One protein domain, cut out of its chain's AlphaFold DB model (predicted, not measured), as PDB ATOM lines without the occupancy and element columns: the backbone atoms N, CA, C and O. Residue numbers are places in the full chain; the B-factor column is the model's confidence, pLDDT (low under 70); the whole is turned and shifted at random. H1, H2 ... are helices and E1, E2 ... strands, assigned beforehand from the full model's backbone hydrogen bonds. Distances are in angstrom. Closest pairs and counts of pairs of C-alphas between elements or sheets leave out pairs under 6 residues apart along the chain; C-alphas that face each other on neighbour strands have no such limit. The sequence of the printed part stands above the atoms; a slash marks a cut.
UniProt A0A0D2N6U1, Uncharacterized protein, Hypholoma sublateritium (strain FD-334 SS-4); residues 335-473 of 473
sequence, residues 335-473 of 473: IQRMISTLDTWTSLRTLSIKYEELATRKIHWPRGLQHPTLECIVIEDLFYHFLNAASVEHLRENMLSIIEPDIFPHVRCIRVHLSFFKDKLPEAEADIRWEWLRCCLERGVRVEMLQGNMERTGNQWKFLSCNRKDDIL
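AT A GLANCE: This is residues 335 to 473 of the 473 residues of an uncharacterized protein of Hypholoma sublateritium (strain FD-334 SS-4) (UniProt A0A0D2N6U1). Picture one twisted sheet of four parallel strands, E1 E2 E3 E4 in order, with short helices H2 and H5 on opposite faces. Two long helices, H3 and H4, run side by side on the same side as H2, H3 standing off the sheet and H4 only grazing it; H1 lies out beyond E1, and a long tail, residues 458 to 473, pairs briefly with E4. The printed part has 139 residues with five named helices and four named strands, in the order H1 E1 H2 E2 H3 E3 H4 E4 H5, class mixed. It is compact, with a radius of gyration of the C-alphas of 14.5 A, and rounded, spanning 41 by 33 by 28 A.

HOW THE PARTS SIT: Start at inner strand E2, residues 376 to 382: edge strand E1, residues 350 to 354, is its parallel neighbour, with N 353 and O 378 at 2.8 A, within hydrogen-bond range. E3, residues 413 to 418, is its other parallel neighbour, with N 379 and O 415 at 2.7 A. Next comes edge strand E4, residues 446 to 451, parallel to E3, with N 416 and O 448 at 2.8 A. H2, residues 355 to 360, is on the sheet at a height of 7.4 A, over none of its strands, but only just: 2 of its C-alphas fall on E2. H2 touches H3, residues 389 to 402, at a steep tilt of 49 degrees, opposite ways; C-alphas 359 and 395 are closest, 4.4 A. H3 touches H4, residues 427 to 443, at a shallow tilt of 10 degrees, the same way; C-alphas 396 and 432 are closest, 5.9 A. E1, H2, E2, then E2, H3, E3, then E3, H4, E4 are strand-helix-strand units, two parallel neighbour strands joined through a helix, each with a right-handed crossover. H5, residues 452 to 457, stands up from the opposite face to H2, rising 54 degrees. H1, residues 335 to 339, is close to H2 but not clearly touching: the closest C-alphas, 335 and 357, are 7.4 A apart. In H1, H2, H3, H4 and H5 every O i to N i+4 pair is within hydrogen-bond range.

IN THESE COORDINATES: Find C-alpha 335 at (133.412, -100.796, 66.505), where H1 begins. E1 spans 13.4 A, E2 16.7 A, E3 16.2 A and E4 16.6 A. H3 runs 20.2 A; H4 runs 24.3 A from C-alpha 427 at (159.660, -107.277, 62.462). H2 and H5 are short; H5 ends at C-alpha 457, (146.187, -89.395, 81.572).

THE WHOLE: Look for the two farthest C-alphas, Thr 344 and Asp 470, 40.7 A apart. The printed part has no cut and ends at the chain's last residue, 473. The link H2 to E2, 15 residues, is long. Residues 462 to 463 pair antiparallel with 448 to 449 of E4. Mean pLDDT of the printed part is 87.8; residues 384 to 386, 420 to 423 and 471 to 473 are under 70.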
ATOM      1  N   ILE A 335     133.531-101.678  67.676       88.12
ATOM      2  CA  ILE A 335     133.412-100.796  66.505       88.12
ATOM      3  C   ILE A 335     132.607-101.442  65.375       88.12
ATOM      4  O   ILE A 335     131.881-100.748  64.661       88.12
ATOM      5  N   GLN A 336     132.655-102.771  65.255       87.56
ATOM      6  CA  GLN A 336     131.968-103.519  64.205       87.56
ATOM      7  C   GLN A 336     130.452-103.308  64.255       87.56
ATOM      8  O   GLN A 336     129.804-103.187  63.217       87.56
ATOM      9  N   ARG A 337     129.869-103.225  65.454       84.69
ATOM     10  CA  ARG A 337     128.429-102.953  65.606       84.69
ATOM     11  C   ARG A 337     128.044-101.526  65.252       84.69
ATOM     12  O   ARG A 337     126.886-101.270  64.937       84.69
ATOM     13  N   MET A 338     128.992-100.601  65.340       88.19
ATOM     14  CA  MET A 338     128.749 -99.186  65.089       88.19
ATOM     15  C   MET A 338     128.979 -98.790  63.644       88.19
ATOM     16  O   MET A 338     128.342 -97.852  63.167       88.19
ATOM     17  N   ILE A 339     129.843 -99.516  62.943       90.25
ATOM     18  CA  ILE A 339     130.338 -99.134  61.625       90.25
ATOM     19  C   ILE A 339     129.233 -98.942  60.584       90.25
ATOM     20  O   ILE A 339     129.293 -98.013  59.785       90.25
ATOM     21  N   SER A 340     128.186 -99.769  60.641       89.06
ATOM     22  CA  SER A 340     127.036 -99.713  59.735       89.06
ATOM     23  C   SER A 340     126.134 -98.507  59.977       89.06
ATOM     24  O   SER A 340     125.298 -98.201  59.137       89.06
ATOM     25  N   THR A 341     126.289 -97.850  61.125       91.00
ATOM     26  CA  THR A 341     125.536 -96.651  61.498       91.00
ATOM     27  C   THR A 341     126.403 -95.405  61.509       91.00
ATOM     28  O   THR A 341     125.883 -94.347  61.845       91.00
ATOM     29  N   LEU A 342     127.710 -95.520  61.228       91.81
ATOM     30  CA  LEU A 342     128.696 -94.459  61.441       91.81
ATOM     31  C   LEU A 342     128.377 -93.197  60.618       91.81
ATOM     32  O   LEU A 342     128.598 -92.086  61.083       91.81
ATOM     33  N   ASP A 343     127.752 -93.356  59.455       90.69
ATOM     34  CA  ASP A 343     127.213 -92.284  58.609       90.69
ATOM     35  C   ASP A 343     126.145 -91.413  59.300       90.69
ATOM     36  O   ASP A 343     126.021 -90.222  59.011       90.69
ATOM     37  N   THR A 344     125.403 -91.972  60.260       92.38
ATOM     38  CA  THR A 344     124.398 -91.230  61.039       92.38
ATOM     39  C   THR A 344     125.007 -90.313  62.111       92.38
ATOM     40  O   THR A 344     124.305 -89.456  62.661       92.38
ATOM     41  N   TRP A 345     126.307 -90.439  62.405       94.38
ATOM     42  CA  TRP A 345     127.021 -89.689  63.449       94.38
ATOM     43  C   TRP A 345     127.592 -88.380  62.900       94.38
ATOM     44  O   TRP A 345     128.764 -88.067  63.055       94.38
ATOM     45  N   THR A 346     126.746 -87.569  62.270       95.69
ATOM     46  CA  THR A 346     127.156 -86.404  61.465       95.69
ATOM     47  C   THR A 346     127.901 -85.285  62.206       95.69
ATOM     48  O   THR A 346     128.395 -84.375  61.546       95.69
ATOM     49  N   SER A 347     127.986 -85.326  63.540       96.94
ATOM     50  CA  SER A 347     128.787 -84.390  64.350       96.94
ATOM     51  C   SER A 347     130.080 -84.999  64.898       96.94
ATOM     52  O   SER A 347     130.840 -84.298  65.568       96.94
ATOM     53  N   LEU A 348     130.343 -86.285  64.648       97.38
ATOM     54  CA  LEU A 348     131.466 -87.003  65.237       97.38
ATOM     55  C   LEU A 348     132.778 -86.450  64.692       97.38
ATOM     56  O   LEU A 348     133.019 -86.478  63.486       97.38
ATOM     57  N   ARG A 349     133.615 -85.935  65.596       97.62
ATOM     58  CA  ARG A 349     134.937 -85.364  65.302       97.62
ATOM     59  C   ARG A 349     136.064 -86.284  65.730       97.62
ATOM     60  O   ARG A 349     137.084 -86.327  65.043       97.62
ATOM     61  N   THR A 350     135.867 -87.019  66.824       97.62
ATOM     62  CA  THR A 350     136.861 -87.943  67.366       97.62
ATOM     63  C   THR A 350     136.259 -89.317  67.615       97.62
ATOM     64  O   THR A 350     135.316 -89.453  68.396       97.62
ATOM     65  N   LEU A 351     136.847 -90.333  66.989       96.50
ATOM     66  CA  LEU A 351     136.510 -91.738  67.192       96.50
ATOM     67  C   LEU A 351     137.685 -92.455  67.852       96.50
ATOM     68  O   LEU A 351     138.793 -92.439  67.329       96.50
ATOM     69  N   SER A 352     137.441 -93.098  68.983       95.62
ATOM     70  CA  SER A 352     138.426 -93.886  69.713       95.62
ATOM     71  C   SER A 352     138.134 -95.373  69.541       95.62
ATOM     72  O   SER A 352     137.030 -95.828  69.838       95.62
ATOM     73  N   ILE A 353     139.136 -96.120  69.087       94.19
ATOM     74  CA  ILE A 353     139.077 -97.542  68.741       94.19
ATOM     75  C   ILE A 353     140.180 -98.260  69.512       94.19
ATOM     76  O   ILE A 353     141.308 -97.776  69.571       94.19
ATOM     77  N   LYS A 354     139.890 -99.426  70.090       91.44
ATOM     78  CA  LYS A 354     140.942-100.256  70.685       91.44
ATOM     79  C   LYS A 354     141.774-100.939  69.609       91.44
ATOM     80  O   LYS A 354     141.228-101.489  68.656       91.44
ATOM     81  N   TYR A 355     143.084-100.984  69.807       91.44
ATOM     82  CA  TYR A 355     143.990-101.726  68.935       91.44
ATOM     83  C   TYR A 355     143.603-103.202  68.794       91.44
ATOM     84  O   TYR A 355     143.660-103.750  67.698       91.44
ATOM     85  N   GLU A 356     143.161-103.829  69.886       90.12
ATOM     86  CA  GLU A 356     142.711-105.224  69.888       90.12
ATOM     87  C   GLU A 356     141.631-105.488  68.826       90.12
ATOM     88  O   GLU A 356     141.681-106.503  68.138       90.12
ATOM     89  N   GLU A 357     140.698-104.560  68.616       90.69
ATOM     90  CA  GLU A 357     139.647-104.694  67.598       90.69
ATOM     91  C   GLU A 357     140.218-104.605  66.180       90.69
ATOM     92  O   GLU A 357     139.824-105.375  65.306       90.69
ATOM     93  N   LEU A 358     141.199-103.718  65.968       92.75
ATOM     94  CA  LEU A 358     141.902-103.602  64.689       92.75
ATOM     95  C   LEU A 358     142.716-104.862  64.371       92.75
ATOM     96  O   LEU A 358     142.828-105.232  63.208       92.75
ATOM     97  N   ALA A 359     143.292-105.515  65.380       91.38
ATOM     98  CA  ALA A 359     144.169-106.665  65.182       91.38
ATOM     99  C   ALA A 359     143.419-108.005  65.136       91.38
ATOM    100  O   ALA A 359     143.814-108.931  64.429       91.38
ATOM    101  N   THR A 360     142.339-108.159  65.902       90.44
ATOM    102  CA  THR A 360     141.671-109.462  66.052       90.44
ATOM    103  C   THR A 360     140.636-109.741  64.968       90.44
ATOM    104  O   THR A 360     140.355-110.909  64.685       90.44
ATOM    105  N   ARG A 361     140.070-108.711  64.330       90.81
ATOM    106  CA  ARG A 361     138.940-108.857  63.403       90.81
ATOM    107  C   ARG A 361     139.142-108.021  62.150       90.81
ATOM    108  O   ARG A 361     139.556-106.873  62.227       90.81
ATOM    109  N   LYS A 362     138.765-108.563  60.993       93.81
ATOM    110  CA  LYS A 362     138.631-107.768  59.770       93.81
ATOM    111  C   LYS A 362     137.410-106.860  59.889       93.81
ATOM    112  O   LYS A 362     136.283-107.349  59.997       93.81
ATOM    113  N   ILE A 363     137.632-105.551  59.866       93.56
ATOM    114  CA  ILE A 363     136.562-104.565  59.960       93.56
ATOM    115  C   ILE A 363     136.052-104.273  58.549       93.56
ATOM    116  O   ILE A 363     136.797-103.870  57.656       93.56
ATOM    117  N   HIS A 364     134.757-104.484  58.331       93.44
ATOM    118  CA  HIS A 364     134.133-104.249  57.031       93.44
ATOM    119  C   HIS A 364     133.630-102.810  56.941       93.44
ATOM    120  O   HIS A 364     132.446-102.547  57.150       93.44
ATOM    121  N   TRP A 365     134.534-101.882  56.623       91.81
ATOM    122  CA  TRP A 365     134.175-100.491  56.351       91.81
ATOM    123  C   TRP A 365     133.175-100.423  55.179       91.81
ATOM    124  O   TRP A 365     133.470-100.943  54.097       91.81
ATOM    125  N   PRO A 366     131.971 -99.848  55.372       89.25
ATOM    126  CA  PRO A 366     130.973 -99.760  54.316       89.25
ATOM    127  C   PRO A 366     131.533 -99.030  53.094       89.25
ATOM    128  O   PRO A 366     132.098 -97.942  53.209       89.25
ATOM    129  N   ARG A 367     131.360 -99.614  51.903       84.62
ATOM    130  CA  ARG A 367     131.779 -98.966  50.653       84.62
ATOM    131  C   ARG A 367     131.008 -97.660  50.475       84.62
ATOM    132  O   ARG A 367     129.780 -97.673  50.488       84.62
ATOM    133  N   GLY A 368     131.731 -96.560  50.285       82.12
ATOM    134  CA  GLY A 368     131.138 -95.229  50.155       82.12
ATOM    135  C   GLY A 368     130.732 -94.585  51.482       82.12
ATOM    136  O   GLY A 368     130.050 -93.563  51.454       82.12
ATOM    137  N   LEU A 369     131.138 -95.143  52.632       88.12
ATOM    138  CA  LEU A 369     131.114 -94.400  53.890       88.12
ATOM    139  C   LEU A 369     131.948 -93.131  53.686       88.12
ATOM    140  O   LEU A 369     133.151 -93.227  53.546       88.12
ATOM    141  N   GLN A 370     131.323 -91.960  53.656       89.81
ATOM    142  CA  GLN A 370     132.021 -90.675  53.611       89.81
ATOM    143  C   GLN A 370     131.634 -89.897  54.854       89.81
ATOM    144  O   GLN A 370     130.644 -89.163  54.870       89.81
ATOM    145  N   HIS A 371     132.381 -90.109  55.937       92.38
ATOM    146  CA  HIS A 371     132.035 -89.465  57.196       92.38
ATOM    147  C   HIS A 371     132.311 -87.947  57.123       92.38
ATOM    148  O   HIS A 371     133.462 -87.559  56.912       92.38
ATOM    149  N   PRO A 372     131.308 -87.069  57.340       92.38
ATOM    150  CA  PRO A 372     131.400 -85.649  56.981       92.38
ATOM    151  C   PRO A 372     132.285 -84.806  57.910       92.38
ATOM    152  O   PRO A 372     132.746 -83.740  57.517       92.38
ATOM    153  N   THR A 373     132.503 -85.243  59.151       96.75
ATOM    154  CA  THR A 373     133.151 -84.410  60.185       96.75
ATOM    155  C   THR A 373     134.250 -85.112  60.973       96.75
ATOM    156  O   THR A 373     134.772 -84.523  61.916       96.75
ATOM    157  N   LEU A 374     134.591 -86.365  60.644       97.50
ATOM    158  CA  LEU A 374     135.547 -87.123  61.455       97.50
ATOM    159  C   LEU A 374     136.951 -86.590  61.174       97.50
ATOM    160  O   LEU A 374     137.471 -86.757  60.077       97.50
ATOM    161  N   GLU A 375     137.544 -85.933  62.167       97.81
ATOM    162  CA  GLU A 375     138.828 -85.240  62.043       97.81
ATOM    163  C   GLU A 375     139.969 -86.022  62.707       97.81
ATOM    164  O   GLU A 375     141.127 -85.894  62.294       97.81
ATOM    165  N   CYS A 376     139.655 -86.801  63.746       97.81
ATOM    166  CA  CYS A 376     140.625 -87.493  64.580       97.81
ATOM    167  C   CYS A 376     140.214 -88.941  64.862       97.81
ATOM    168  O   CYS A 376     139.084 -89.206  65.275       97.81
ATOM    169  N   ILE A 377     141.159 -89.869  64.727       97.00
ATOM    170  CA  ILE A 377     140.991 -91.255  65.174       97.00
ATOM    171  C   ILE A 377     142.015 -91.542  66.268       97.00
ATOM    172  O   ILE A 377     143.198 -91.255  66.101       97.00
ATOM    173  N   VAL A 378     141.558 -92.059  67.404       95.94
ATOM    174  CA  VAL A 378     142.405 -92.469  68.526       95.94
ATOM    175  C   VAL A 378     142.481 -93.990  68.531       95.94
ATOM    176  O   VAL A 378     141.458 -94.660  68.601       95.94
ATOM    177  N   ILE A 379     143.686 -94.537  68.433       94.31
ATOM    178  CA  ILE A 379     143.980 -95.958  68.574       94.31
ATOM    179  C   ILE A 379     144.470 -96.165  70.004       94.31
ATOM    180  O   ILE A 379     145.593 -95.800  70.361       94.31
ATOM    181  N   GLU A 380     143.584 -96.704  70.830       90.62
ATOM    182  CA  GLU A 380     143.819 -96.961  72.242       90.62
ATOM    183  C   GLU A 380     144.532 -98.294  72.447       90.62
ATOM    184  O   GLU A 380     144.309 -99.257  71.712       90.62
ATOM    185  N   ASP A 381     145.312 -98.355  73.525       85.19
ATOM    186  CA  ASP A 381     145.860 -99.603  74.056       85.19
ATOM    187  C   ASP A 381     146.647-100.416  73.013       85.19
ATOM    188  O   ASP A 381     146.400-101.606  72.825       85.19
ATOM    189  N   LEU A 382     147.616 -99.782  72.337       77.69
ATOM    190  CA  LEU A 382     148.547-100.484  71.454       77.69
ATOM    191  C   LEU A 382     149.458-101.391  72.297       77.69
ATOM    192  O   LEU A 382     150.546-100.999  72.723       77.69
ATOM    193  N   PHE A 383     148.968-102.592  72.591       73.00
ATOM    194  CA  PHE A 383     149.681-103.643  73.304       73.00
ATOM    195  C   PHE A 383     150.159-104.719  72.334       73.00
ATOM    196  O   PHE A 383     149.462-105.082  71.388       73.00
ATOM    197  N   TYR A 384     151.335-105.272  72.621       63.25
ATOM    198  CA  TYR A 384     151.836-106.466  71.953       63.25
ATOM    199  C   TYR A 384     151.051-107.676  72.448       63.25
ATOM    200  O   TYR A 384     151.296-108.199  73.535       63.25
ATOM    201  N   HIS A 385     150.096-108.124  71.648       64.38
ATOM    202  CA  HIS A 385     149.652-109.505  71.719       64.38
ATOM    203  C   HIS A 385     150.451-110.293  70.690       64.38
ATOM    204  O   HIS A 385     150.810-109.749  69.652       64.38
ATOM    205  N   PHE A 386     150.745-111.564  70.967       66.00
ATOM    206  CA  PHE A 386     151.306-112.463  69.962       66.00
ATOM    207  C   PHE A 386     150.285-112.613  68.829       66.00
ATOM    208  O   PHE A 386     149.396-113.465  68.888       66.00
ATOM    209  N   LEU A 387     150.362-111.728  67.834       78.38
ATOM    210  CA  LEU A 387     149.481-111.754  66.683       78.38
ATOM    211  C   LEU A 387     149.855-112.964  65.831       78.38
ATOM    212  O   LEU A 387     151.019-113.181  65.491       78.38
ATOM    213  N   ASN A 388     148.858-113.768  65.478       87.12
ATOM    214  CA  ASN A 388     149.040-114.756  64.424       87.12
ATOM    215  C   ASN A 388     149.074-114.045  63.054       87.12
ATOM    216  O   ASN A 388     148.697-112.879  62.935       87.12
ATOM    217  N   ALA A 389     149.488-114.755  62.003       85.44
ATOM    218  CA  ALA A 389     149.597-114.176  60.662       85.44
ATOM    219  C   ALA A 389     148.279-113.557  60.147       85.44
ATOM    220  O   ALA A 389     148.312-112.537  59.464       85.44
ATOM    221  N   ALA A 390     147.119-114.123  60.500       87.38
ATOM    222  CA  ALA A 390     145.824-113.564  60.108       87.38
ATOM    223  C   ALA A 390     145.527-112.240  60.830       87.38
ATOM    224  O   ALA A 390     145.030-111.303  60.213       87.38
ATOM    225  N   SER A 391     145.875-112.130  62.114       89.62
ATOM    226  CA  SER A 391     145.738-110.892  62.885       89.62
ATOM    227  C   SER A 391     146.643-109.774  62.377       89.62
ATOM    228  O   SER A 391     146.243-108.614  62.360       89.62
ATOM    229  N   VAL A 392     147.849-110.121  61.929       90.00
ATOM    230  CA  VAL A 392     148.785-109.186  61.292       90.00
ATOM    231  C   VAL A 392     148.184-108.618  59.998       90.00
ATOM    232  O   VAL A 392     148.205-107.405  59.795       90.00
ATOM    233  N   GLU A 393     147.574-109.463  59.164       92.44
ATOM    234  CA  GLU A 393     146.924-109.006  57.929       92.44
ATOM    235  C   GLU A 393     145.662-108.175  58.208       92.44
ATOM    236  O   GLU A 393     145.493-107.106  57.625       92.44
ATOM    237  N   HIS A 394     144.811-108.597  59.151       94.25
ATOM    238  CA  HIS A 394     143.652-107.800  59.573       94.25
ATOM    239  C   HIS A 394     144.072-106.418  60.073       94.25
ATOM    240  O   HIS A 394     143.469-105.416  59.690       94.25
ATOM    241  N   LEU A 395     145.123-106.358  60.894       92.69
ATOM    242  CA  LEU A 395     145.659-105.100  61.389       92.69
ATOM    243  C   LEU A 395     146.093-104.199  60.235       92.69
ATOM    244  O   LEU A 395     145.695-103.036  60.194       92.69
ATOM    245  N   ARG A 396     146.871-104.739  59.291       94.81
ATOM    246  CA  ARG A 396     147.333-104.004  58.111       94.81
ATOM    247  C   ARG A 396     146.162-103.437  57.313       94.81
ATOM    248  O   ARG A 396     146.115-102.230  57.084       94.81
ATOM    249  N   GLU A 397     145.202-104.282  56.939       95.44
ATOM    250  CA  GLU A 397     144.019-103.879  56.173       95.44
ATOM    251  C   GLU A 397     143.210-102.798  56.906       95.44
ATOM    252  O   GLU A 397     142.838-101.784  56.312       95.44
ATOM    253  N   ASN A 398     142.966-102.976  58.207       95.69
ATOM    254  CA  ASN A 398     142.185-102.035  59.006       95.69
ATOM    255  C   ASN A 398     142.898-100.686  59.175       95.69
ATOM    256  O   ASN A 398     142.264 -99.639  59.045       95.69
ATOM    257  N   MET A 399     144.207-100.694  59.446       95.19
ATOM    258  CA  MET A 399     145.004 -99.476  59.593       95.19
ATOM    259  C   MET A 399     145.073 -98.682  58.285       95.19
ATOM    260  O   MET A 399     144.944 -97.457  58.315       95.19
ATOM    261  N   LEU A 400     145.233 -99.363  57.143       95.44
ATOM    262  CA  LEU A 400     145.191 -98.731  55.822       95.44
ATOM    263  C   LEU A 400     143.793 -98.176  55.510       95.44
ATOM    264  O   LEU A 400     143.682 -97.022  55.107       95.44
ATOM    265  N   SER A 401     142.728 -98.924  55.803       94.88
ATOM    266  CA  SER A 401     141.343 -98.472  55.577       94.88
ATOM    267  C   SER A 401     141.002 -97.199  56.364       94.88
ATOM    268  O   SER A 401     140.364 -96.282  55.853       94.88
ATOM    269  N   ILE A 402     141.477 -97.092  57.610       94.88
ATOM    270  CA  ILE A 402     141.286 -95.912  58.471       94.88
ATOM    271  C   ILE A 402     141.870 -94.628  57.854       94.88
ATOM    272  O   ILE A 402     141.421 -93.520  58.161       94.88
ATOM    273  N   ILE A 403     142.857 -94.765  56.969       95.69
ATOM    274  CA  ILE A 403     143.507 -93.644  56.291       95.69
ATOM    275  C   ILE A 403     143.124 -93.521  54.824       95.69
ATOM    276  O   ILE A 403     143.654 -92.639  54.151       95.69
ATOM    277  N   GLU A 404     142.170 -94.302  54.331       95.12
ATOM    278  CA  GLU A 404     141.674 -94.126  52.973       95.12
ATOM    279  C   GLU A 404     140.854 -92.828  52.864       95.12
ATOM    280  O   GLU A 404     139.929 -92.599  53.655       95.12
ATOM    281  N   PRO A 405     141.168 -91.944  51.897       95.00
ATOM    282  CA  PRO A 405     140.422 -90.703  51.694       95.00
ATOM    283  C   PRO A 405     138.978 -90.958  51.248       95.00
ATOM    284  O   PRO A 405     138.112 -90.135  51.533       95.00
ATOM    285  N   ASP A 406     138.714 -92.101  50.615       93.69
ATOM    286  CA  ASP A 406     137.376 -92.495  50.172       93.69
ATOM    287  C   ASP A 406     136.457 -92.870  51.343       93.69
ATOM    288  O   ASP A 406     135.243 -92.709  51.225       93.69
ATOM    289  N   ILE A 407     137.029 -93.335  52.464       92.44
ATOM    290  CA  ILE A 407     136.293 -93.707  53.683       92.44
ATOM    291  C   ILE A 407     136.212 -92.513  54.649       92.44
ATOM    292  O   ILE A 407     135.160 -92.157  55.188       92.44
ATOM    293  N   PHE A 408     137.349 -91.858  54.881       95.62
ATOM    294  CA  PHE A 408     137.482 -90.842  55.922       95.62
ATOM    295  C   PHE A 408     138.106 -89.548  55.413       95.62
ATOM    296  O   PHE A 408     139.162 -89.165  55.916       95.62
ATOM    297  N   PRO A 409     137.481 -88.824  54.469       95.69
ATOM    298  CA  PRO A 409     138.110 -87.716  53.739       95.69
ATOM    299  C   PRO A 409     138.662 -86.597  54.634       95.69
ATOM    300  O   PRO A 409     139.675 -85.986  54.296       95.69
ATOM    301  N   HIS A 410     138.045 -86.361  55.795       97.06
ATOM    302  CA  HIS A 410     138.385 -85.265  56.710       97.06
ATOM    303  C   HIS A 410     139.345 -85.641  57.846       97.06
ATOM    304  O   HIS A 410     139.742 -84.762  58.617       97.06
ATOM    305  N   VAL A 411     139.751 -86.913  57.952       97.62
ATOM    306  CA  VAL A 411     140.725 -87.329  58.966       97.62
ATOM    307  C   VAL A 411     142.050 -86.633  58.690       97.62
ATOM    308  O   VAL A 411     142.665 -86.815  57.642       97.62
ATOM    309  N   ARG A 412     142.476 -85.827  59.660       97.69
ATOM    310  CA  ARG A 412     143.713 -85.033  59.628       97.69
ATOM    311  C   ARG A 412     144.686 -85.417  60.734       97.69
ATOM    312  O   ARG A 412     145.831 -84.977  60.720       97.69
ATOM    313  N   CYS A 413     144.223 -86.182  61.719       97.69
ATOM    314  CA  CYS A 413     145.008 -86.568  62.877       97.69
ATOM    315  C   CYS A 413     144.718 -88.017  63.266       97.69
ATOM    316  O   CYS A 413     143.557 -88.409  63.378       97.69
ATOM    317  N   ILE A 414     145.766 -88.790  63.532       97.00
ATOM    318  CA  ILE A 414     145.657 -90.086  64.193       97.00
ATOM    319  C   ILE A 414     146.499 -90.057  65.448       97.00
ATOM    320  O   ILE A 414     147.636 -89.602  65.450       97.00
ATOM    321  N   ARG A 415     145.898 -90.518  66.529       95.62
ATOM    322  CA  ARG A 415     146.439 -90.505  67.872       95.62
ATOM    323  C   ARG A 415     146.655 -91.935  68.309       95.62
ATOM    324  O   ARG A 415     145.710 -92.707  68.297       95.62
ATOM    325  N   VAL A 416     147.873 -92.302  68.675       92.69
ATOM    326  CA  VAL A 416     148.214 -93.676  69.051       92.69
ATOM    327  C   VAL A 416     148.694 -93.716  70.497       92.69
ATOM    328  O   VAL A 416     149.667 -93.053  70.858       92.69
ATOM    329  N   HIS A 417     148.015 -94.499  71.334       90.12
ATOM    330  CA  HIS A 417     148.427 -94.728  72.715       90.12
ATOM    331  C   HIS A 417     149.294 -95.986  72.825       90.12
ATOM    332  O   HIS A 417     148.813 -97.094  72.589       90.12
ATOM    333  N   LEU A 418     150.556 -95.817  73.234       83.12
ATOM    334  CA  LEU A 418     151.479 -96.917  73.503       83.12
ATOM    335  C   LEU A 418     151.514 -97.235  74.992       83.12
ATOM    336  O   LEU A 418     152.083 -96.482  75.785       83.12
ATOM    337  N   SER A 419     150.954 -98.377  75.373       71.19
ATOM    338  CA  SER A 419     150.840 -98.725  76.785       71.19
ATOM    339  C   SER A 419     152.181 -99.125  77.420       71.19
ATOM    340  O   SER A 419     152.392 -98.822  78.593       71.19
ATOM    341  N   PHE A 420     153.107 -99.757  76.675       64.88
ATOM    342  CA  PHE A 420     154.427-100.184  77.176       64.88
ATOM    343  C   PHE A 420     155.492-100.257  76.064       64.88
ATOM    344  O   PHE A 420     155.210-100.707  74.959       64.88
ATOM    345  N   PHE A 421     156.732 -99.858  76.377       57.22
ATOM    346  CA  PHE A 421     157.848 -99.713  75.420       57.22
ATOM    347  C   PHE A 421     159.033-100.664  75.679       57.22
ATOM    348  O   PHE A 421     160.163-100.355  75.318       57.22
ATOM    349  N   LYS A 422     158.832-101.778  76.393       56.56
ATOM    350  CA  LYS A 422     159.980-102.571  76.870       56.56
ATOM    351  C   LYS A 422     160.473-103.654  75.916       56.56
ATOM    352  O   LYS A 422     161.640-104.017  76.031       56.56
ATOM    353  N   ASP A 423     159.665-104.084  74.954       62.84
ATOM    354  CA  ASP A 423     160.047-105.155  74.037       62.84
ATOM    355  C   ASP A 423     160.156-104.648  72.600       62.84
ATOM    356  O   ASP A 423     159.380-103.794  72.163       62.84
ATOM    357  N   LYS A 424     161.142-105.183  71.870       71.06
ATOM    358  CA  LYS A 424     161.271-104.950  70.431       71.06
ATOM    359  C   LYS A 424     160.010-105.454  69.735       71.06
ATOM    360  O   LYS A 424     159.592-106.591  69.947       71.06
ATOM    361  N   LEU A 425     159.459-104.610  68.873       70.62
ATOM    362  CA  LEU A 425     158.409-104.973  67.932       70.62
ATOM    363  C   LEU A 425     158.803-106.211  67.113       70.62
ATOM    364  O   LEU A 425     159.931-106.253  66.607       70.62
ATOM    365  N   PRO A 426     157.896-107.187  66.913       79.50
ATOM    366  CA  PRO A 426     158.070-108.173  65.856       79.50
ATOM    367  C   PRO A 426     158.296-107.462  64.516       79.50
ATOM    368  O   PRO A 426     157.592-106.504  64.197       79.50
ATOM    369  N   GLU A 427     159.259-107.931  63.720       81.94
ATOM    370  CA  GLU A 427     159.660-107.277  62.462       81.94
ATOM    371  C   GLU A 427     158.470-107.058  61.511       81.94
ATOM    372  O   GLU A 427     158.308-105.972  60.960       81.94
ATOM    373  N   ALA A 428     157.564-108.037  61.425       82.31
ATOM    374  CA  ALA A 428     156.344-107.938  60.623       82.31
ATOM    375  C   ALA A 428     155.397-106.808  61.081       82.31
ATOM    376  O   ALA A 428     154.806-106.119  60.250       82.31
ATOM    377  N   GLU A 429     155.252-106.580  62.391       80.56
ATOM    378  CA  GLU A 429     154.440-105.467  62.904       80.56
ATOM    379  C   GLU A 429     155.120-104.119  62.653       80.56
ATOM    380  O   GLU A 429     154.447-103.130  62.357       80.56
ATOM    381  N   ALA A 430     156.450-104.072  62.749       84.38
ATOM    382  CA  ALA A 430     157.208-102.867  62.443       84.38
ATOM    383  C   ALA A 430     157.068-102.458  60.971       84.38
ATOM    384  O   ALA A 430     156.911-101.271  60.684       84.38
ATOM    385  N   ASP A 431     157.071-103.424  60.050       87.50
ATOM    386  CA  ASP A 431     156.855-103.176  58.622       87.50
ATOM    387  C   ASP A 431     155.481-102.567  58.347       87.50
ATOM    388  O   ASP A 431     155.387-101.555  57.650       87.50
ATOM    389  N   ILE A 432     154.427-103.120  58.952       88.75
ATOM    390  CA  ILE A 432     153.061-102.600  58.809       88.75
ATOM    391  C   ILE A 432     152.947-101.195  59.386       88.75
ATOM    392  O   ILE A 432     152.388-100.310  58.742       88.75
ATOM    393  N   ARG A 433     153.485-100.960  60.589       87.31
ATOM    394  CA  ARG A 433     153.443 -99.632  61.217       87.31
ATOM    395  C   ARG A 433     154.216 -98.602  60.399       87.31
ATOM    396  O   ARG A 433     153.749 -97.473  60.272       87.31
ATOM    397  N   TRP A 434     155.359 -98.984  59.826       89.25
ATOM    398  CA  TRP A 434     156.140 -98.119  58.943       89.25
ATOM    399  C   TRP A 434     155.393 -97.801  57.647       89.25
ATOM    400  O   TRP A 434     155.290 -96.633  57.267       89.25
ATOM    401  N   GLU A 435     154.836 -98.816  56.982       93.25
ATOM    402  CA  GLU A 435     154.019 -98.636  55.782       93.25
ATOM    403  C   GLU A 435     152.829 -97.716  56.062       93.25
ATOM    404  O   GLU A 435     152.615 -96.741  55.342       93.25
ATOM    405  N   TRP A 436     152.096 -97.986  57.139       94.19
ATOM    406  CA  TRP A 436     150.954 -97.192  57.559       94.19
ATOM    407  C   TRP A 436     151.333 -95.745  57.887       94.19
ATOM    408  O   TRP A 436     150.658 -94.825  57.423       94.19
ATOM    409  N   LEU A 437     152.423 -95.514  58.633       93.44
ATOM    410  CA  LEU A 437     152.882 -94.157  58.931       93.44
ATOM    411  C   LEU A 437     153.242 -93.409  57.647       93.44
ATOM    412  O   LEU A 437     152.845 -92.255  57.483       93.44
ATOM    413  N   ARG A 438     153.961 -94.055  56.722       93.75
ATOM    414  CA  ARG A 438     154.299 -93.459  55.424       93.75
ATOM    415  C   ARG A 438     153.032 -93.038  54.681       93.75
ATOM    416  O   ARG A 438     152.950 -91.897  54.238       93.75
ATOM    417  N   CYS A 439     152.026 -93.909  54.619       95.44
ATOM    418  CA  CYS A 439     150.740 -93.592  54.001       95.44
ATOM    419  C   CYS A 439     150.011 -92.437  54.721       95.44
ATOM    420  O   CYS A 439     149.422 -91.582  54.059       95.44
ATOM    421  N   CYS A 440     150.082 -92.351  56.057       96.00
ATOM    422  CA  CYS A 440     149.558 -91.202  56.807       96.00
ATOM    423  C   CYS A 440     150.241 -89.898  56.373       96.00
ATOM    424  O   CYS A 440     149.561 -88.926  56.043       96.00
ATOM    425  N   LEU A 441     151.576 -89.883  56.343       93.56
ATOM    426  CA  LEU A 441     152.373 -88.704  55.997       93.56
ATOM    427  C   LEU A 441     152.148 -88.261  54.547       93.56
ATOM    428  O   LEU A 441     151.962 -87.072  54.301       93.56
ATOM    429  N   GLU A 442     152.098 -89.204  53.603       94.94
ATOM    430  CA  GLU A 442     151.799 -88.935  52.188       94.94
ATOM    431  C   GLU A 442     150.415 -88.308  52.001       94.94
ATOM    432  O   GLU A 442     150.236 -87.419  51.169       94.94
ATOM    433  N   ARG A 443     149.447 -88.718  52.826       95.88
ATOM    434  CA  ARG A 443     148.104 -88.136  52.852       95.88
ATOM    435  C   ARG A 443     148.039 -86.785  53.590       95.88
ATOM    436  O   ARG A 443     147.029 -86.089  53.509       95.88
ATOM    437  N   GLY A 444     149.087 -86.393  54.316       96.00
ATOM    438  CA  GLY A 444     149.077 -85.215  55.187       96.00
ATOM    439  C   GLY A 444     148.322 -85.428  56.505       96.00
ATOM    440  O   GLY A 444     147.927 -84.462  57.159       96.00
ATOM    441  N   VAL A 445     148.111 -86.684  56.908       97.06
ATOM    442  CA  VAL A 445     147.540 -87.048  58.207       97.06
ATOM    443  C   VAL A 445     148.633 -86.980  59.266       97.06
ATOM    444  O   VAL A 445     149.638 -87.688  59.210       97.06
ATOM    445  N   ARG A 446     148.420 -86.134  60.273       96.69
ATOM    446  CA  ARG A 446     149.327 -85.983  61.407       96.69
ATOM    447  C   ARG A 446     149.217 -87.192  62.333       96.69
ATOM    448  O   ARG A 446     148.131 -87.465  62.829       96.69
ATOM    449  N   VAL A 447     150.329 -87.858  62.630       95.12
ATOM    450  CA  VAL A 447     150.357 -88.917  63.648       95.12
ATOM    451  C   VAL A 447     150.908 -88.354  64.951       95.12
ATOM    452  O   VAL A 447     151.995 -87.780  64.991       95.12
ATOM    453  N   GLU A 448     150.131 -88.480  66.017       95.06
ATOM    454  CA  GLU A 448     150.514 -88.110  67.371       95.06
ATOM    455  C   GLU A 448     150.563 -89.354  68.257       95.06
ATOM    456  O   GLU A 448     149.770 -90.280  68.098       95.06
ATOM    457  N   MET A 449     151.479 -89.371  69.217       91.44
ATOM    458  CA  MET A 449     151.714 -90.521  70.079       91.44
ATOM    459  C   MET A 449     151.772 -90.134  71.549       91.44
ATOM    460  O   MET A 449     152.221 -89.042  71.905       91.44
ATOM    461  N   LEU A 450     151.347 -91.074  72.389       89.50
ATOM    462  CA  LEU A 450     151.549 -91.060  73.833       89.50
ATOM    463  C   LEU A 450     152.406 -92.246  74.235       89.50
ATOM    464  O   LEU A 450     152.129 -93.376  73.826       89.50
ATOM    465  N   GLN A 451     153.402 -91.993  75.076       84.50
ATOM    466  CA  GLN A 451     154.268 -93.017  75.632       84.50
ATOM    467  C   GLN A 451     153.910 -93.243  77.105       84.50
ATOM    468  O   GLN A 451     154.348 -92.528  78.008       84.50
ATOM    469  N   GLY A 452     153.099 -94.273  77.347       82.75
ATOM    470  CA  GLY A 452     152.728 -94.741  78.676       82.75
ATOM    471  C   GLY A 452     151.565 -93.998  79.342       82.75
ATOM    472  O   GLY A 452     151.100 -92.937  78.921       82.75
ATOM    473  N   ASN A 453     151.115 -94.573  80.460       80.19
ATOM    474  CA  ASN A 453     149.905 -94.147  81.172       80.19
ATOM    475  C   ASN A 453     149.987 -92.720  81.738       80.19
ATOM    476  O   ASN A 453     148.973 -92.024  81.819       80.19
ATOM    477  N   MET A 454     151.186 -92.260  82.111       79.94
ATOM    478  CA  MET A 454     151.370 -90.894  82.596       79.94
ATOM    479  C   MET A 454     151.029 -89.888  81.503       79.94
ATOM    480  O   MET A 454     150.176 -89.038  81.730       79.94
ATOM    481  N   GLU A 455     151.622 -89.991  80.314       80.50
ATOM    482  CA  GLU A 455     151.313 -89.086  79.200       80.50
ATOM    483  C   GLU A 455     149.842 -89.203  78.792       80.50
ATOM    484  O   GLU A 455     149.183 -88.175  78.608       80.50
ATOM    485  N   ARG A 456     149.308 -90.436  78.751       80.38
ATOM    486  CA  ARG A 456     147.899 -90.712  78.431       80.38
ATOM    487  C   ARG A 456     146.945 -89.930  79.296       80.38
ATOM    488  O   ARG A 456     146.157 -89.155  78.776       80.38
ATOM    489  N   THR A 457     147.074 -90.057  80.605       76.06
ATOM    490  CA  THR A 457     146.187 -89.395  81.572       76.06
ATOM    491  C   THR A 457     146.358 -87.880  81.612       76.06
ATOM    492  O   THR A 457     145.508 -87.179  82.147       76.06
ATOM    493  N   GLY A 458     147.444 -87.357  81.037       82.19
ATOM    494  CA  GLY A 458     147.644 -85.922  80.842       82.19
ATOM    495  C   GLY A 458     147.228 -85.391  79.488       82.19
ATOM    496  O   GLY A 458     147.412 -84.197  79.272       82.19
ATOM    497  N   ASN A 459     146.751 -86.243  78.575       88.00
ATOM    498  CA  ASN A 459     146.430 -85.850  77.207       88.00
ATOM    499  C   ASN A 459     147.633 -85.172  76.490       88.00
ATOM    500  O   ASN A 459     147.464 -84.221  75.728       88.00
ATOM    501  N   GLN A 460     148.868 -85.628  76.767       89.31
ATOM    502  CA  GLN A 460     150.126 -84.996  76.323       89.31
ATOM    503  C   GLN A 460     150.669 -85.595  75.019       89.31
ATOM    504  O   GLN A 460     151.687 -86.283  75.005       89.31
ATOM    505  N   TRP A 461     149.984 -85.332  73.912       90.88
ATOM    506  CA  TRP A 461     150.316 -85.891  72.603       90.88
ATOM    507  C   TRP A 461     151.596 -85.297  72.003       90.88
ATOM    508  O   TRP A 461     151.742 -84.076  71.909       90.88
ATOM    509  N   LYS A 462     152.505 -86.159  71.536       92.00
ATOM    510  CA  LYS A 462     153.720 -85.761  70.810       92.00
ATOM    511  C   LYS A 462     153.567 -86.057  69.329       92.00
ATOM    512  O   LYS A 462     153.163 -87.153  68.958       92.00
ATOM    513  N   PHE A 463     153.907 -85.095  68.481       91.81
ATOM    514  CA  PHE A 463     153.922 -85.313  67.039       91.81
ATOM    515  C   PHE A 463     155.038 -86.292  66.656       91.81
ATOM    516  O   PHE A 463     156.185 -86.110  67.065       91.81
ATOM    517  N   LEU A 464     154.700 -87.307  65.862       88.25
ATOM    518  CA  LEU A 464     155.663 -88.252  65.323       88.25
ATOM    519  C   LEU A 464     156.210 -87.728  63.992       88.25
ATOM    520  O   LEU A 464     155.574 -87.843  62.945       88.25
ATOM    521  N   SER A 465     157.410 -87.157  64.038       79.88
ATOM    522  CA  SER A 465     158.154 -86.683  62.870       79.88
ATOM    523  C   SER A 465     159.232 -87.695  62.469       79.88
ATOM    524  O   SER A 465     160.421 -87.394  62.551       79.88
ATOM    525  N   CYS A 466     158.851 -88.919  62.109       73.62
ATOM    526  CA  CYS A 466     159.823 -89.923  61.674       73.62
ATOM    527  C   CYS A 466     160.048 -89.819  60.165       73.62
ATOM    528  O   CYS A 466     159.136 -90.059  59.378       73.62
ATOM    529  N   ASN A 467     161.284 -89.505  59.770       70.12
ATOM    530  CA  ASN A 467     161.729 -89.610  58.376       70.12
ATOM    531  C   ASN A 467     162.426 -90.955  58.101       70.12
ATOM    532  O   ASN A 467     162.764 -91.241  56.952       70.12
ATOM    533  N   ARG A 468     162.685 -91.766  59.138       74.06
ATOM    534  CA  ARG A 468     163.386 -93.052  59.032       74.06
ATOM    535  C   ARG A 468     162.654 -94.152  59.790       74.06
ATOM    536  O   ARG A 468     162.065 -93.907  60.838       74.06
ATOM    537  N   LYS A 469     162.747 -95.375  59.261       73.12
ATOM    538  CA  LYS A 469     162.170 -96.589  59.860       73.12
ATOM    539  C   LYS A 469     162.723 -96.862  61.259       73.12
ATOM    540  O   LYS A 469     161.968 -97.242  62.145       73.12
ATOM    541  N   ASP A 470     164.006 -96.576  61.453       73.38
ATOM    542  CA  ASP A 470     164.708 -96.767  62.724       73.38
ATOM    543  C   ASP A 470     164.208 -95.842  63.842       73.38
ATOM    544  O   ASP A 470     164.470 -96.119  65.003       73.38
ATOM    545  N   ASP A 471     163.484 -94.764  63.516       67.19
ATOM    546  CA  ASP A 471     162.902 -93.868  64.522       67.19
ATOM    547  C   ASP A 471     161.578 -94.426  65.102       67.19
ATOM    548  O   ASP A 471     161.073 -93.898  66.092       67.19
ATOM    549  N   ILE A 472     160.985 -95.450  64.463       64.38
ATOM    550  CA  ILE A 472     159.766 -96.143  64.929       64.38
ATOM    551  C   ILE A 472     160.098 -97.385  65.769       64.38
ATOM    552  O   ILE A 472     159.322 -97.742  66.660       64.38
ATOM    553  N   LEU A 473     161.202 -98.057  65.431       55.25
ATOM    554  CA  LEU A 473     161.715 -99.261  66.093       55.25
ATOM    555  C   LEU A 473     162.323 -98.937  67.460       55.25
ATOM    556  O   LEU A 473     162.167 -99.791  68.364       55.25
TER     557      LEU A 473